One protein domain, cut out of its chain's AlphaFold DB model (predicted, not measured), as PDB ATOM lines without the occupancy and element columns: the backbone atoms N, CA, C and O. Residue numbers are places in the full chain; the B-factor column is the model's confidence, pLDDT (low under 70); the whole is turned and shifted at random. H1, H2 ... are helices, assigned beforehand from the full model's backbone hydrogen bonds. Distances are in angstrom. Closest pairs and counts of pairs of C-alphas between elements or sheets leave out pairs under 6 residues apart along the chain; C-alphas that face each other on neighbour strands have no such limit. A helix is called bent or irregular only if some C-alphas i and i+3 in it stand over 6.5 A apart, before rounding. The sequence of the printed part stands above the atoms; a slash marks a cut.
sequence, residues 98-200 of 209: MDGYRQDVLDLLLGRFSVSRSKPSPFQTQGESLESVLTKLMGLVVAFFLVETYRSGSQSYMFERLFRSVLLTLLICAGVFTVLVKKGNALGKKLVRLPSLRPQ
ATOM      1  N   MET A  98      -9.588  -8.191  29.238       80.75
ATOM      2  CA  MET A  98      -8.381  -8.361  30.062       80.75
ATOM      3  C   MET A  98      -8.247  -7.306  31.162       80.75
ATOM      4  O   MET A  98      -7.463  -7.495  32.090       80.75
ATOM      5  N   ASP A  99      -9.008  -6.218  31.084       82.88
ATOM      6  CA  ASP A  99      -8.862  -5.066  31.975       82.88
ATOM      7  C   ASP A  99      -9.229  -5.373  33.428       82.88
ATOM      8  O   ASP A  99      -8.453  -5.066  34.329       82.88
ATOM      9  N   GLY A 100     -10.332  -6.096  33.664       82.12
ATOM     10  CA  GLY A 100     -10.719  -6.510  35.017       82.12
ATOM     11  C   GLY A 100      -9.622  -7.297  35.738       82.12
ATOM     12  O   GLY A 100      -9.335  -7.032  36.900       82.12
ATOM     13  N   TYR A 101      -8.930  -8.190  35.022       83.12
ATOM     14  CA  TYR A 101      -7.800  -8.934  35.582       83.12
ATOM     15  C   TYR A 101      -6.607  -8.024  35.908       83.12
ATOM     16  O   TYR A 101      -5.979  -8.185  36.952       83.12
ATOM     17  N   ARG A 102      -6.288  -7.044  35.047       84.25
ATOM     18  CA  ARG A 102      -5.218  -6.070  35.332       84.25
ATOM     19  C   ARG A 102      -5.527  -5.249  36.574       84.25
ATOM     20  O   ARG A 102      -4.645  -5.066  37.408       84.25
ATOM     21  N   GLN A 103      -6.768  -4.789  36.696       86.12
ATOM     22  CA  GLN A 103      -7.220  -4.026  37.850       86.12
ATOM     23  C   GLN A 103      -7.128  -4.858  39.136       86.12
ATOM     24  O   GLN A 103      -6.598  -4.374  40.131       86.12
ATOM     25  N   ASP A 104      -7.526  -6.131  39.090       85.94
ATOM     26  CA  ASP A 104      -7.396  -7.043  40.230       85.94
ATOM     27  C   ASP A 104      -5.927  -7.238  40.652       85.94
ATOM     28  O   ASP A 104      -5.605  -7.203  41.840       85.94
ATOM     29  N   VAL A 105      -5.000  -7.387  39.698       87.50
ATOM     30  CA  VAL A 105      -3.561  -7.474  40.009       87.50
ATOM     31  C   VAL A 105      -3.064  -6.187  40.677       87.50
ATOM     32  O   VAL A 105      -2.332  -6.258  41.664       87.50
ATOM     33  N   LEU A 106      -3.470  -5.015  40.181       88.19
ATOM     34  CA  LEU A 106      -3.094  -3.731  40.776       88.19
ATOM     35  C   LEU A 106      -3.649  -3.572  42.194       88.19
ATOM     36  O   LEU A 106      -2.917  -3.160  43.092       88.19
ATOM     37  N   ASP A 107      -4.909  -3.931  42.419       87.81
ATOM     38  CA  ASP A 107      -5.530  -3.853  43.741       87.81
ATOM     39  C   ASP A 107      -4.868  -4.802  44.745       87.81
ATOM     40  O   ASP A 107      -4.731  -4.455  45.922       87.81
ATOM     41  N   LEU A 108      -4.403  -5.967  44.286       88.06
ATOM     42  CA  LEU A 108      -3.631  -6.894  45.106       88.06
ATOM     43  C   LEU A 108      -2.252  -6.319  45.466       88.06
ATOM     44  O   LEU A 108      -1.881  -6.323  46.639       88.06
ATOM     45  N   LEU A 109      -1.518  -5.782  44.486       89.69
ATOM     46  CA  LEU A 109      -0.188  -5.191  44.692       89.69
ATOM     47  C   LEU A 109      -0.227  -3.948  45.591       89.69
ATOM     48  O   LEU A 109       0.680  -3.730  46.388       89.69
ATOM     49  N   LEU A 110      -1.285  -3.145  45.481       90.25
ATOM     50  CA  LEU A 110      -1.490  -1.942  46.290       90.25
ATOM     51  C   LEU A 110      -2.107  -2.239  47.667       90.25
ATOM     52  O   LEU A 110      -2.398  -1.301  48.411       90.25
ATOM     53  N   GLY A 111      -2.355  -3.510  48.003       87.50
ATOM     54  CA  GLY A 111      -2.939  -3.912  49.286       87.50
ATOM     55  C   GLY A 111      -4.383  -3.437  49.493       87.50
ATOM     56  O   GLY A 111      -4.842  -3.320  50.626       87.50
ATOM     57  N   ARG A 112      -5.118  -3.143  48.415       85.00
ATOM     58  CA  ARG A 112      -6.507  -2.646  48.462       85.00
ATOM     59  C   ARG A 112      -7.544  -3.757  48.630       85.00
ATOM     60  O   ARG A 112      -8.731  -3.469  48.830       85.00
ATOM     61  N   PHE A 113      -7.117  -5.014  48.532       82.12
ATOM     62  CA  PHE A 113      -7.958  -6.188  48.715       82.12
ATOM     63  C   PHE A 113      -8.116  -6.553  50.200       82.12
ATOM     64  O   PHE A 113      -7.139  -6.663  50.936       82.12
ATOM     65  N   SER A 114      -9.359  -6.779  50.633       78.81
ATOM     66  CA  SER A 114      -9.685  -7.222  51.994       78.81
ATOM     67  C   SER A 114     -10.111  -8.688  51.977       78.81
ATOM     68  O   SER A 114     -11.099  -9.057  51.335       78.81
ATOM     69  N   VAL A 115      -9.360  -9.529  52.690       79.62
ATOM     70  CA  VAL A 115      -9.633 -10.966  52.792       79.62
ATOM     71  C   VAL A 115     -10.796 -11.188  53.757       79.62
ATOM     72  O   VAL A 115     -10.687 -10.899  54.946       79.62
ATOM     73  N   SER A 116     -11.898 -11.756  53.265       80.12
ATOM     74  CA  SER A 116     -13.012 -12.200  54.108       80.12
ATOM     75  C   SER A 116     -13.196 -13.707  54.003       80.12
ATOM     76  O   SER A 116     -13.386 -14.226  52.908       80.12
ATOM     77  N   ARG A 117     -13.218 -14.407  55.143       81.31
ATOM     78  CA  ARG A 117     -13.488 -15.857  55.195       81.31
ATOM     79  C   ARG A 117     -14.938 -16.217  54.852       81.31
ATOM     80  O   ARG A 117     -15.217 -17.369  54.551       81.31
ATOM     81  N   SER A 118     -15.853 -15.246  54.905       82.38
ATOM     82  CA  SER A 118     -17.272 -15.436  54.575       82.38
ATOM     83  C   SER A 118     -17.588 -15.292  53.084       82.38
ATOM     84  O   SER A 118     -18.700 -15.610  52.669       82.38
ATOM     85  N   LYS A 119     -16.643 -14.791  52.276       77.25
ATOM     86  CA  LYS A 119     -16.825 -14.601  50.833       77.25
ATOM     87  C   LYS A 119     -16.124 -15.731  50.068       77.25
ATOM     88  O   LYS A 119     -15.061 -16.174  50.501       77.25
ATOM     89  N   PRO A 120     -16.687 -16.197  48.938       76.38
ATOM     90  CA  PRO A 120     -16.005 -17.157  48.078       76.38
ATOM     91  C   PRO A 120     -14.690 -16.571  47.551       76.38
ATOM     92  O   PRO A 120     -14.542 -15.353  47.436       76.38
ATOM     93  N   SER A 121     -13.735 -17.449  47.228       76.62
ATOM     94  CA  SER A 121     -12.446 -17.027  46.677       76.62
ATOM     95  C   SER A 121     -12.654 -16.251  45.367       76.62
ATOM     96  O   SER A 121     -13.315 -16.772  44.465       76.62
ATOM     97  N   PRO A 122     -12.065 -15.050  45.221       71.00
ATOM     98  CA  PRO A 122     -12.168 -14.265  43.992       71.00
ATOM     99  C   PRO A 122     -11.402 -14.898  42.821       71.00
ATOM    100  O   PRO A 122     -11.665 -14.576  41.670       71.00
ATOM    101  N   PHE A 123     -10.493 -15.840  43.094       72.06
ATOM    102  CA  PHE A 123      -9.691 -16.535  42.083       72.06
ATOM    103  C   PHE A 123     -10.395 -17.748  41.462       72.06
ATOM    104  O   PHE A 123      -9.762 -18.560  40.791       72.06
ATOM    105  N   GLN A 124     -11.699 -17.913  41.691       68.69
ATOM    106  CA  GLN A 124     -12.476 -18.894  40.942       68.69
ATOM    107  C   GLN A 124     -12.616 -18.424  39.494       68.69
ATOM    108  O   GLN A 124     -12.990 -17.282  39.237       68.69
ATOM    109  N   THR A 125     -12.328 -19.312  38.542       61.16
ATOM    110  CA  THR A 125     -12.442 -19.048  37.105       61.16
ATOM    111  C   THR A 125     -13.906 -18.771  36.744       61.16
ATOM    112  O   THR A 125     -14.665 -19.684  36.423       61.16
ATOM    113  N   GLN A 126     -14.346 -17.517  36.846       60.12
ATOM    114  CA  GLN A 126     -15.712 -17.134  36.504       60.12
ATOM    115  C   GLN A 126     -15.840 -16.930  34.989       60.12
ATOM    116  O   GLN A 126     -15.280 -15.995  34.418       60.12
ATOM    117  N   GLY A 127     -16.618 -17.809  34.349       65.06
ATOM    118  CA  GLY A 127     -17.115 -17.644  32.982       65.06
ATOM    119  C   GLY A 127     -16.207 -18.165  31.864       65.06
ATOM    120  O   GLY A 127     -15.006 -18.383  32.033       65.06
ATOM    121  N   GLU A 128     -16.805 -18.371  30.687       71.88
ATOM    122  CA  GLU A 128     -16.059 -18.726  29.478       71.88
ATOM    123  C   GLU A 128     -15.162 -17.558  29.051       71.88
ATOM    124  O   GLU A 128     -15.629 -16.428  28.896       71.88
ATOM    125  N   SER A 129     -13.868 -17.819  28.852       74.56
ATOM    126  CA  SER A 129     -12.963 -16.823  28.278       74.56
ATOM    127  C   SER A 129     -13.304 -16.580  26.807       74.56
ATOM    128  O   SER A 129     -13.738 -17.491  26.098       74.56
ATOM    129  N   LEU A 130     -13.044 -15.363  26.320       76.62
ATOM    130  CA  LEU A 130     -13.145 -15.054  24.892       76.62
ATOM    131  C   LEU A 130     -12.308 -16.031  24.053       76.62
ATOM    132  O   LEU A 130     -12.772 -16.505  23.023       76.62
ATOM    133  N   GLU A 131     -11.116 -16.389  24.530       79.88
ATOM    134  CA  GLU A 131     -10.255 -17.390  23.894       79.88
ATOM    135  C   GLU A 131     -10.961 -18.740  23.753       79.88
ATOM    136  O   GLU A 131     -11.020 -19.282  22.655       79.88
ATOM    137  N   SER A 132     -11.587 -19.244  24.822       83.25
ATOM    138  CA  SER A 132     -12.318 -20.513  24.775       83.25
ATOM    139  C   SER A 132     -13.489 -20.464  23.794       83.25
ATOM    140  O   SER A 132     -13.681 -21.408  23.025       83.25
ATOM    141  N   VAL A 133     -14.241 -19.361  23.767       83.88
ATOM    142  CA  VAL A 133     -15.350 -19.172  22.819       83.88
ATOM    143  C   VAL A 133     -14.839 -19.138  21.378       83.88
ATOM    144  O   VAL A 133     -15.413 -19.798  20.510       83.88
ATOM    145  N   LEU A 134     -13.744 -18.422  21.112       83.44
ATOM    146  CA  LEU A 134     -13.130 -18.356  19.787       83.44
ATOM    147  C   LEU A 134     -12.603 -19.719  19.333       83.44
ATOM    148  O   LEU A 134     -12.851 -20.108  18.193       83.44
ATOM    149  N   THR A 135     -11.940 -20.474  20.212       86.94
ATOM    150  CA  THR A 135     -11.464 -21.829  19.903       86.94
ATOM    151  C   THR A 135     -12.627 -22.767  19.584       86.94
ATOM    152  O   THR A 135     -12.561 -23.504  18.601       86.94
ATOM    153  N   LYS A 136     -13.725 -22.710  20.351       87.81
ATOM    154  CA  LYS A 136     -14.937 -23.504  20.082       87.81
ATOM    155  C   LYS A 136     -15.564 -23.150  18.733       87.81
ATOM    156  O   LYS A 136     -15.898 -24.048  17.964       87.81
ATOM    157  N   LEU A 137     -15.695 -21.857  18.425       86.12
ATOM    158  CA  LEU A 137     -16.232 -21.392  17.142       86.12
ATOM    159  C   LEU A 137     -15.349 -21.823  15.969       86.12
ATOM    160  O   LEU A 137     -15.863 -22.312  14.967       86.12
ATOM    161  N   MET A 138     -14.030 -21.693  16.102       86.75
ATOM    162  CA  MET A 138     -13.079 -22.113  15.075       86.75
ATOM    163  C   MET A 138     -13.139 -23.625  14.844       86.75
ATOM    164  O   MET A 138     -13.210 -24.065  13.699       86.75
ATOM    165  N   GLY A 139     -13.199 -24.413  15.920       89.88
ATOM    166  CA  GLY A 139     -13.384 -25.861  15.841       89.88
ATOM    167  C   GLY A 139     -14.680 -26.249  15.127       89.88
ATOM    168  O   GLY A 139     -14.661 -27.143  14.286       89.88
ATOM    169  N   LEU A 140     -15.784 -25.539  15.387       88.38
ATOM    170  CA  LEU A 140     -17.066 -25.768  14.713       88.38
ATOM    171  C   LEU A 140     -16.976 -25.462  13.212       88.38
ATOM    172  O   LEU A 140     -17.422 -26.271  12.402       88.38
ATOM    173  N   VAL A 141     -16.357 -24.341  12.829       88.00
ATOM    174  CA  VAL A 141     -16.153 -23.972  11.417       88.00
ATOM    175  C   VAL A 141     -15.310 -25.020  10.688       88.00
ATOM    176  O   VAL A 141     -15.672 -25.440   9.591       88.00
ATOM    177  N   VAL A 142     -14.221 -25.484  11.306       89.00
ATOM    178  CA  VAL A 142     -13.359 -26.531  10.738       89.00
ATOM    179  C   VAL A 142     -14.115 -27.852  10.617       89.00
ATOM    180  O   VAL A 142     -14.086 -28.474   9.558       89.00
ATOM    181  N   ALA A 143     -14.837 -28.268  11.659       89.38
ATOM    182  CA  ALA A 143     -15.635 -29.489  11.630       89.38
ATOM    183  C   ALA A 143     -16.704 -29.436  10.529       89.38
ATOM    184  O   ALA A 143     -16.847 -30.390   9.771       89.38
ATOM    185  N   PHE A 144     -17.401 -28.305  10.387       86.31
ATOM    186  CA  PHE A 144     -18.383 -28.104   9.326       86.31
ATOM    187  C   PHE A 144     -17.745 -28.204   7.935       86.31
ATOM    188  O   PHE A 144     -18.240 -28.934   7.079       86.31
ATOM    189  N   PHE A 145     -16.611 -27.529   7.725       86.38
ATOM    190  CA  PHE A 145     -15.878 -27.588   6.463       86.38
ATOM    191  C   PHE A 145     -15.463 -29.025   6.109       86.38
ATOM    192  O   PHE A 145     -15.639 -29.462   4.969       86.38
ATOM    193  N   LEU A 146     -14.961 -29.786   7.087       87.50
ATOM    194  CA  LEU A 146     -14.575 -31.186   6.901       87.50
ATOM    195  C   LEU A 146     -15.783 -32.079   6.593       87.50
ATOM    196  O   LEU A 146     -15.709 -32.900   5.679       87.50
ATOM    197  N   VAL A 147     -16.904 -31.891   7.296       86.94
ATOM    198  CA  VAL A 147     -18.146 -32.645   7.065       86.94
ATOM    199  C   VAL A 147     -18.702 -32.377   5.669       86.94
ATOM    200  O   VAL A 147     -19.030 -33.329   4.966       86.94
ATOM    201  N   GLU A 148     -18.759 -31.123   5.217       81.75
ATOM    202  CA  GLU A 148     -19.222 -30.799   3.860       81.75
ATOM    203  C   GLU A 148     -18.268 -31.323   2.782       81.75
ATOM    204  O   GLU A 148     -18.703 -31.805   1.732       81.75
ATOM    205  N   THR A 149     -16.963 -31.307   3.058       81.50
ATOM    206  CA  THR A 149     -15.965 -31.898   2.161       81.50
ATOM    207  C   THR A 149     -16.127 -33.419   2.065       81.50
ATOM    208  O   THR A 149     -15.959 -33.979   0.981       81.50
ATOM    209  N   TYR A 150     -16.495 -34.090   3.161       81.12
ATOM    210  CA  TYR A 150     -16.697 -35.542   3.217       81.12
ATOM    211  C   TYR A 150     -18.051 -35.993   2.643       81.12
ATOM    212  O   TYR A 150     -18.118 -36.967   1.897       81.12
ATOM    213  N   ARG A 151     -19.140 -35.270   2.939       77.75
ATOM    214  CA  ARG A 151     -20.513 -35.606   2.515       77.75
ATOM    215  C   ARG A 151     -20.708 -35.510   0.999       77.75
ATOM    216  O   ARG A 151     -21.589 -36.158   0.440       77.75
ATOM    217  N   SER A 152     -19.880 -34.726   0.312       66.38
ATOM    218  CA  SER A 152     -19.895 -34.566  -1.147       66.38
ATOM    219  C   SER A 152     -19.183 -35.732  -1.865       66.38
ATOM    220  O   SER A 152     -18.239 -35.547  -2.631       66.38
ATOM    221  N   GLY A 153     -19.620 -36.963  -1.585       63.09
ATOM    222  CA  GLY A 153     -18.997 -38.204  -2.063       63.09
ATOM    223  C   GLY A 153     -19.416 -38.681  -3.462       63.09
ATOM    224  O   GLY A 153     -19.027 -39.777  -3.840       63.09
ATOM    225  N   SER A 154     -20.208 -37.917  -4.230       67.75
ATOM    226  CA  SER A 154     -20.894 -38.449  -5.428       67.75
ATOM    227  C   SER A 154     -20.806 -37.610  -6.724       67.75
ATOM    228  O   SER A 154     -21.675 -37.771  -7.576       67.75
ATOM    229  N   GLN A 155     -19.813 -36.737  -6.944       57.50
ATOM    230  CA  GLN A 155     -19.633 -36.081  -8.260       57.50
ATOM    231  C   GLN A 155     -18.160 -35.784  -8.602       57.50
ATOM    232  O   GLN A 155     -17.357 -35.443  -7.738       57.50
ATOM    233  N   SER A 156     -17.837 -35.888  -9.889       63.44
ATOM    234  CA  SER A 156     -16.513 -36.019 -10.527       63.44
ATOM    235  C   SER A 156     -15.557 -34.816 -10.440       63.44
ATOM    236  O   SER A 156     -14.466 -34.870 -11.003       63.44
ATOM    237  N   TYR A 157     -15.922 -33.722  -9.762       73.31
ATOM    238  CA  TYR A 157     -15.194 -32.448  -9.831       73.31
ATOM    239  C   TYR A 157     -14.762 -31.947  -8.447       73.31
ATOM    240  O   TYR A 157     -15.494 -31.253  -7.741       73.31
ATOM    241  N   MET A 158     -13.513 -32.252  -8.079       75.38
ATOM    242  CA  MET A 158     -12.867 -31.799  -6.834       75.38
ATOM    243  C   MET A 158     -12.957 -30.279  -6.624       75.38
ATOM    244  O   MET A 158     -13.148 -29.819  -5.498       75.38
ATOM    245  N   PHE A 159     -12.841 -29.504  -7.708       78.56
ATOM    246  CA  PHE A 159     -12.893 -28.043  -7.664       78.56
ATOM    247  C   PHE A 159     -14.290 -27.522  -7.300       78.56
ATOM    248  O   PHE A 159     -14.413 -26.644  -6.448       78.56
ATOM    249  N   GLU A 160     -15.352 -28.107  -7.860       80.81
ATOM    250  CA  GLU A 160     -16.729 -27.726  -7.518       80.81
ATOM    251  C   GLU A 160     -17.068 -28.042  -6.060       80.81
ATOM    252  O   GLU A 160     -17.742 -27.255  -5.393       80.81
ATOM    253  N   ARG A 161     -16.559 -29.162  -5.533       77.19
ATOM    254  CA  ARG A 161     -16.704 -29.523  -4.118       77.19
ATOM    255  C   ARG A 161     -16.038 -28.502  -3.198       77.19
ATOM    256  O   ARG A 161     -16.628 -28.077  -2.201       77.19
ATOM    257  N   LEU A 162     -14.815 -28.096  -3.530       82.19
ATOM    258  CA  LEU A 162     -14.066 -27.122  -2.739       82.19
ATOM    259  C   LEU A 162     -14.731 -25.740  -2.808       82.19
ATOM    260  O   LEU A 162     -14.918 -25.089  -1.786       82.19
ATOM    261  N   PHE A 163     -15.204 -25.337  -3.985       84.69
ATOM    262  CA  PHE A 163     -15.929 -24.082  -4.148       84.69
ATOM    263  C   PHE A 163     -17.243 -24.058  -3.348       84.69
ATOM    264  O   PHE A 163     -17.507 -23.099  -2.623       84.69
ATOM    265  N   ARG A 164     -18.047 -25.132  -3.407       83.50
ATOM    266  CA  ARG A 164     -19.309 -25.242  -2.650       83.50
ATOM    267  C   ARG A 164     -19.089 -25.252  -1.137       83.50
ATOM    268  O   ARG A 164     -19.796 -24.542  -0.426       83.50
ATOM    269  N   SER A 165     -18.116 -26.021  -0.647       83.81
ATOM    270  CA  SER A 165     -17.802 -26.087   0.790       83.81
ATOM    271  C   SER A 165     -17.315 -24.741   1.330       83.81
ATOM    272  O   SER A 165     -17.788 -24.304   2.380       83.81
ATOM    273  N   VAL A 166     -16.457 -24.025   0.593       86.50
ATOM    274  CA  VAL A 166     -16.027 -22.666   0.957       86.50
ATOM    275  C   VAL A 166     -17.215 -21.703   0.976       86.50
ATOM    276  O   VAL A 166     -17.391 -20.975   1.951       86.50
ATOM    277  N   LEU A 167     -18.067 -21.723  -0.052       88.50
ATOM    278  CA  LEU A 167     -19.199 -20.802  -0.159       88.50
ATOM    279  C   LEU A 167     -20.237 -21.021   0.956       88.50
ATOM    280  O   LEU A 167     -20.673 -20.058   1.584       88.50
ATOM    281  N   LEU A 168     -20.578 -22.275   1.270       85.12
ATOM    282  CA  LEU A 168     -21.477 -22.609   2.383       85.12
ATOM    283  C   LEU A 168     -20.880 -22.229   3.741       85.12
ATOM    284  O   LEU A 168     -21.577 -21.668   4.588       85.12
ATOM    285  N   THR A 169     -19.582 -22.473   3.930       87.38
ATOM    286  CA  THR A 169     -18.880 -22.078   5.159       87.38
ATOM    287  C   THR A 169     -18.898 -20.555   5.326       87.38
ATOM    288  O   THR A 169     -19.201 -20.062   6.409       87.38
ATOM    289  N   LEU A 170     -18.670 -19.789   4.252       88.25
ATOM    290  CA  LEU A 170     -18.760 -18.324   4.269       88.25
ATOM    291  C   LEU A 170     -20.174 -17.827   4.594       88.25
ATOM    292  O   LEU A 170     -20.317 -16.879   5.367       88.25
ATOM    293  N   LEU A 171     -21.217 -18.472   4.062       88.44
ATOM    294  CA  LEU A 171     -22.610 -18.128   4.369       88.44
ATOM    295  C   LEU A 171     -22.953 -18.367   5.845       88.44
ATOM    296  O   LEU A 171     -23.597 -17.522   6.469       88.44
ATOM    297  N   ILE A 172     -22.487 -19.472   6.432       86.62
ATOM    298  CA  ILE A 172     -22.673 -19.746   7.864       86.62
ATOM    299  C   ILE A 172     -21.900 -18.737   8.708       86.62
ATOM    300  O   ILE A 172     -22.466 -18.180   9.648       86.62
ATOM    301  N   CYS A 173     -20.650 -18.438   8.352       87.56
ATOM    302  CA  CYS A 173     -19.870 -17.396   9.015       87.56
ATOM    303  C   CYS A 173     -20.587 -16.040   8.967       87.56
ATOM    304  O   CYS A 173     -20.673 -15.362   9.989       87.56
ATOM    305  N   ALA A 174     -21.172 -15.665   7.825       88.31
ATOM    306  CA  ALA A 174     -21.960 -14.441   7.686       88.31
ATOM    307  C   ALA A 174     -23.242 -14.469   8.544       88.31
ATOM    308  O   ALA A 174     -23.582 -13.474   9.191       88.31
ATOM    309  N   GLY A 175     -23.931 -15.611   8.612       86.06
ATOM    310  CA  GLY A 175     -25.101 -15.808   9.470       86.06
ATOM    311  C   GLY A 175     -24.766 -15.672  10.958       86.06
ATOM    312  O   GLY A 175     -25.404 -14.893  11.671       86.06
ATOM    313  N   VAL A 176     -23.715 -16.358  11.415       84.12
ATOM    314  CA  VAL A 176     -23.195 -16.259  12.789       84.12
ATOM    315  C   VAL A 176     -22.768 -14.828  13.093       84.12
ATOM    316  O   VAL A 176     -23.166 -14.289  14.123       84.12
ATOM    317  N   PHE A 177     -22.038 -14.173  12.187       84.69
ATOM    318  CA  PHE A 177     -21.641 -12.773  12.334       84.69
ATOM    319  C   PHE A 177     -22.856 -11.850  12.487       84.69
ATOM    320  O   PHE A 177     -22.887 -11.009  13.379       84.69
ATOM    321  N   THR A 178     -23.911 -12.056  11.698       84.88
ATOM    322  CA  THR A 178     -25.150 -11.269  11.795       84.88
ATOM    323  C   THR A 178     -25.847 -11.472  13.145       84.88
ATOM    324  O   THR A 178     -26.333 -10.512  13.749       84.88
ATOM    325  N   VAL A 179     -25.878 -12.707  13.657       84.25
ATOM    326  CA  VAL A 179     -26.410 -13.007  14.996       84.25
ATOM    327  C   VAL A 179     -25.544 -12.375  16.085       84.25
ATOM    328  O   VAL A 179     -26.096 -11.802  17.024       84.25
ATOM    329  N   LEU A 180     -24.217 -12.431  15.954       79.94
ATOM    330  CA  LEU A 180     -23.272 -11.797  16.873       79.94
ATOM    331  C   LEU A 180     -23.446 -10.278  16.897       79.94
ATOM    332  O   LEU A 180     -23.485  -9.710  17.978       79.94
ATOM    333  N   VAL A 181     -23.630  -9.625  15.748       80.88
ATOM    334  CA  VAL A 181     -23.898  -8.179  15.683       80.88
ATOM    335  C   VAL A 181     -25.245  -7.848  16.332       80.88
ATOM    336  O   VAL A 181     -25.319  -6.954  17.172       80.88
ATOM    337  N   LYS A 182     -26.310  -8.607  16.028       81.50
ATOM    338  CA  LYS A 182     -27.650  -8.373  16.601       81.50
ATOM    339  C   LYS A 182     -27.726  -8.645  18.108       81.50
ATOM    340  O   LYS A 182     -28.414  -7.924  18.826       81.50
ATOM    341  N   LYS A 183     -27.041  -9.679  18.606       79.31
ATOM    342  CA  LYS A 183     -27.015 -10.070  20.032       79.31
ATOM    343  C   LYS A 183     -25.781  -9.557  20.783       79.31
ATOM    344  O   LYS A 183     -25.615  -9.879  21.961       79.31
ATOM    345  N   GLY A 184     -24.941  -8.749  20.137       71.56
ATOM    346  CA  GLY A 184     -23.609  -8.372  20.617       71.56
ATOM    347  C   GLY A 184     -23.618  -7.714  21.989       71.56
ATOM    348  O   GLY A 184     -22.775  -8.028  22.818       71.56
ATOM    349  N   ASN A 185     -24.637  -6.911  22.299       72.69
ATOM    350  CA  ASN A 185     -24.765  -6.285  23.617       72.69
ATOM    351  C   ASN A 185     -25.011  -7.293  24.753       72.69
ATOM    352  O   ASN A 185     -24.560  -7.073  25.874       72.69
ATOM    353  N   ALA A 186     -25.726  -8.390  24.496       76.19
ATOM    354  CA  ALA A 186     -26.009  -9.405  25.514       76.19
ATOM    355  C   ALA A 186     -24.843 -10.390  25.676       76.19
ATOM    356  O   ALA A 186     -24.508 -10.767  26.797       76.19
ATOM    357  N   LEU A 187     -24.216 -10.786  24.564       73.38
ATOM    358  CA  LEU A 187     -23.028 -11.645  24.573       73.38
ATOM    359  C   LEU A 187     -21.814 -10.905  25.136       73.38
ATOM    360  O   LEU A 187     -21.117 -11.444  25.988       73.38
ATOM    361  N   GLY A 188     -21.625  -9.645  24.741       72.12
ATOM    362  CA  GLY A 188     -20.585  -8.765  25.262       72.12
ATOM    363  C   GLY A 188     -20.664  -8.652  26.779       72.12
ATOM    364  O   GLY A 188     -19.687  -8.944  27.448       72.12
ATOM    365  N   LYS A 189     -21.844  -8.380  27.351       74.81
ATOM    366  CA  LYS A 189     -22.022  -8.332  28.816       74.81
ATOM    367  C   LYS A 189     -21.640  -9.623  29.549       74.81
ATOM    368  O   LYS A 189     -21.247  -9.546  30.703       74.81
ATOM    369  N   LYS A 190     -21.791 -10.790  28.915       75.94
ATOM    370  CA  LYS A 190     -21.420 -12.083  29.517       75.94
ATOM    371  C   LYS A 190     -19.930 -12.388  29.409       75.94
ATOM    372  O   LYS A 190     -19.416 -13.138  30.228       75.94
ATOM    373  N   LEU A 191     -19.277 -11.868  28.374       76.06
ATOM    374  CA  LEU A 191     -17.872 -12.145  28.081       76.06
ATOM    375  C   LEU A 191     -16.938 -11.082  28.667       76.06
ATOM    376  O   LEU A 191     -15.789 -11.396  28.967       76.06
ATOM    377  N   VAL A 192     -17.415  -9.843  28.824       80.31
ATOM    378  CA  VAL A 192     -16.671  -8.743  29.448       80.31
ATOM    379  C   VAL A 192     -16.241  -9.157  30.851       80.31
ATOM    380  O   VAL A 192     -17.058  -9.600  31.659       80.31
ATOM    381  N   ARG A 193     -14.950  -8.988  31.140       77.69
ATOM    382  CA  ARG A 193     -14.378  -9.290  32.452       77.69
ATOM    383  C   ARG A 193     -14.272  -8.020  33.275       77.69
ATOM    384  O   ARG A 193     -13.430  -7.165  33.008       77.69
ATOM    385  N   LEU A 194     -15.128  -7.928  34.284       79.44
ATOM    386  CA  LEU A 194     -15.088  -6.890  35.312       79.44
ATOM    387  C   LEU A 194     -14.106  -7.283  36.432       79.44
ATOM    388  O   LEU A 194     -13.862  -8.480  36.610       79.44
ATOM    389  N   PRO A 195     -13.552  -6.311  37.182       79.94
ATOM    390  CA  PRO A 195     -12.706  -6.601  38.338       79.94
ATOM    391  C   PRO A 195     -13.475  -7.409  39.390       79.94
ATOM    392  O   PRO A 195     -14.607  -7.075  39.749       79.94
ATOM    393  N   SER A 196     -12.856  -8.484  39.872       78.94
ATOM    394  CA  SER A 196     -13.435  -9.424  40.834       78.94
ATOM    395  C   SER A 196     -13.171  -9.025  42.287       78.94
ATOM    396  O   SER A 196     -14.024  -9.244  43.149       78.94
ATOM    397  N   LEU A 197     -12.020  -8.403  42.571       79.44
ATOM    398  CA  LEU A 197     -11.617  -8.026  43.929       79.44
ATOM    399  C   LEU A 197     -12.379  -6.793  44.416       79.44
ATOM    400  O   LEU A 197     -12.779  -6.724  45.582       79.44
ATOM    401  N   ARG A 198     -12.588  -5.822  43.519       76.00
ATOM    402  CA  ARG A 198     -13.283  -4.556  43.791       76.00
ATOM    403  C   ARG A 198     -14.245  -4.201  42.648       76.00
ATOM    404  O   ARG A 198     -13.997  -3.271  41.886       76.00
ATOM    405  N   PRO A 199     -15.398  -4.886  42.544       68.88
ATOM    406  CA  PRO A 199     -16.351  -4.676  41.446       68.88
ATOM    407  C   PRO A 199     -16.949  -3.259  41.400       68.88
ATOM    408  O   PRO A 199     -17.400  -2.815  40.351       68.88
ATOM    409  N   GLN A 200     -16.919  -2.539  42.524       66.06
ATOM    410  CA  GLN A 200     -17.352  -1.142  42.647       66.06
ATOM    411  C   GLN A 200     -16.436  -0.131  41.934       66.06
ATOM    412  O   GLN A 200     -16.895   0.962  41.614       66.06
TER     413      GLN A 200
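AT A GLANCE: This is residues 98 to 200 of the 209 residues of the protein "SAC domain-containing protein" of Phytophthora fragariae (UniProt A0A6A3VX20). A long helical hairpin of H2 and the kinked H3 makes most of the length, with a loose head of H1 and loops at its open end. The printed part has 103 residues with three named helices, H1, H2 and H3 in chain order, and no named strand; the class is all helix. It is extended, a rod of 69 by 24 by 22 A, with a radius of gyration of the C-alphas of 21.6 A.

HOW THE PARTS SIT: H3, residues 158 to 191, touches H2, residues 130 to 151; their closest C-alphas, of Ser 165 and Glu 148, are 5.8 A apart. This hairpin runs opposite ways at a shallow tilt of 25 degrees. H3 has a kink of 81 degrees near residue 185 and is irregular, with C-alphas 182 and 185 7.9 A apart; its residues 181 to 187 stand free. H1, residues 98 to 109, is apart from H2 and H3. Every O i to N i+4 pair is within hydrogen-bond range in H1 and H2, and 28 of 30 in H3.

IN THESE COORDINATES: H3 measures 40.4 A from first to last C-alpha and ends at (-17.872, -12.145, 28.081). H2 measures 31.3 A. H1 begins at (-8.381, -8.361, 30.062) and measures 17.1 A.

THE WHOLE: The C-alphas farthest apart, of Gly 111 and Ser 156, are 69.2 A apart. The printed part has no cut. The link H1 to H2 is long, with 20 residues. pLDDT is under 70 at residues 124 to 127, 152 to 156 and 199 to 200.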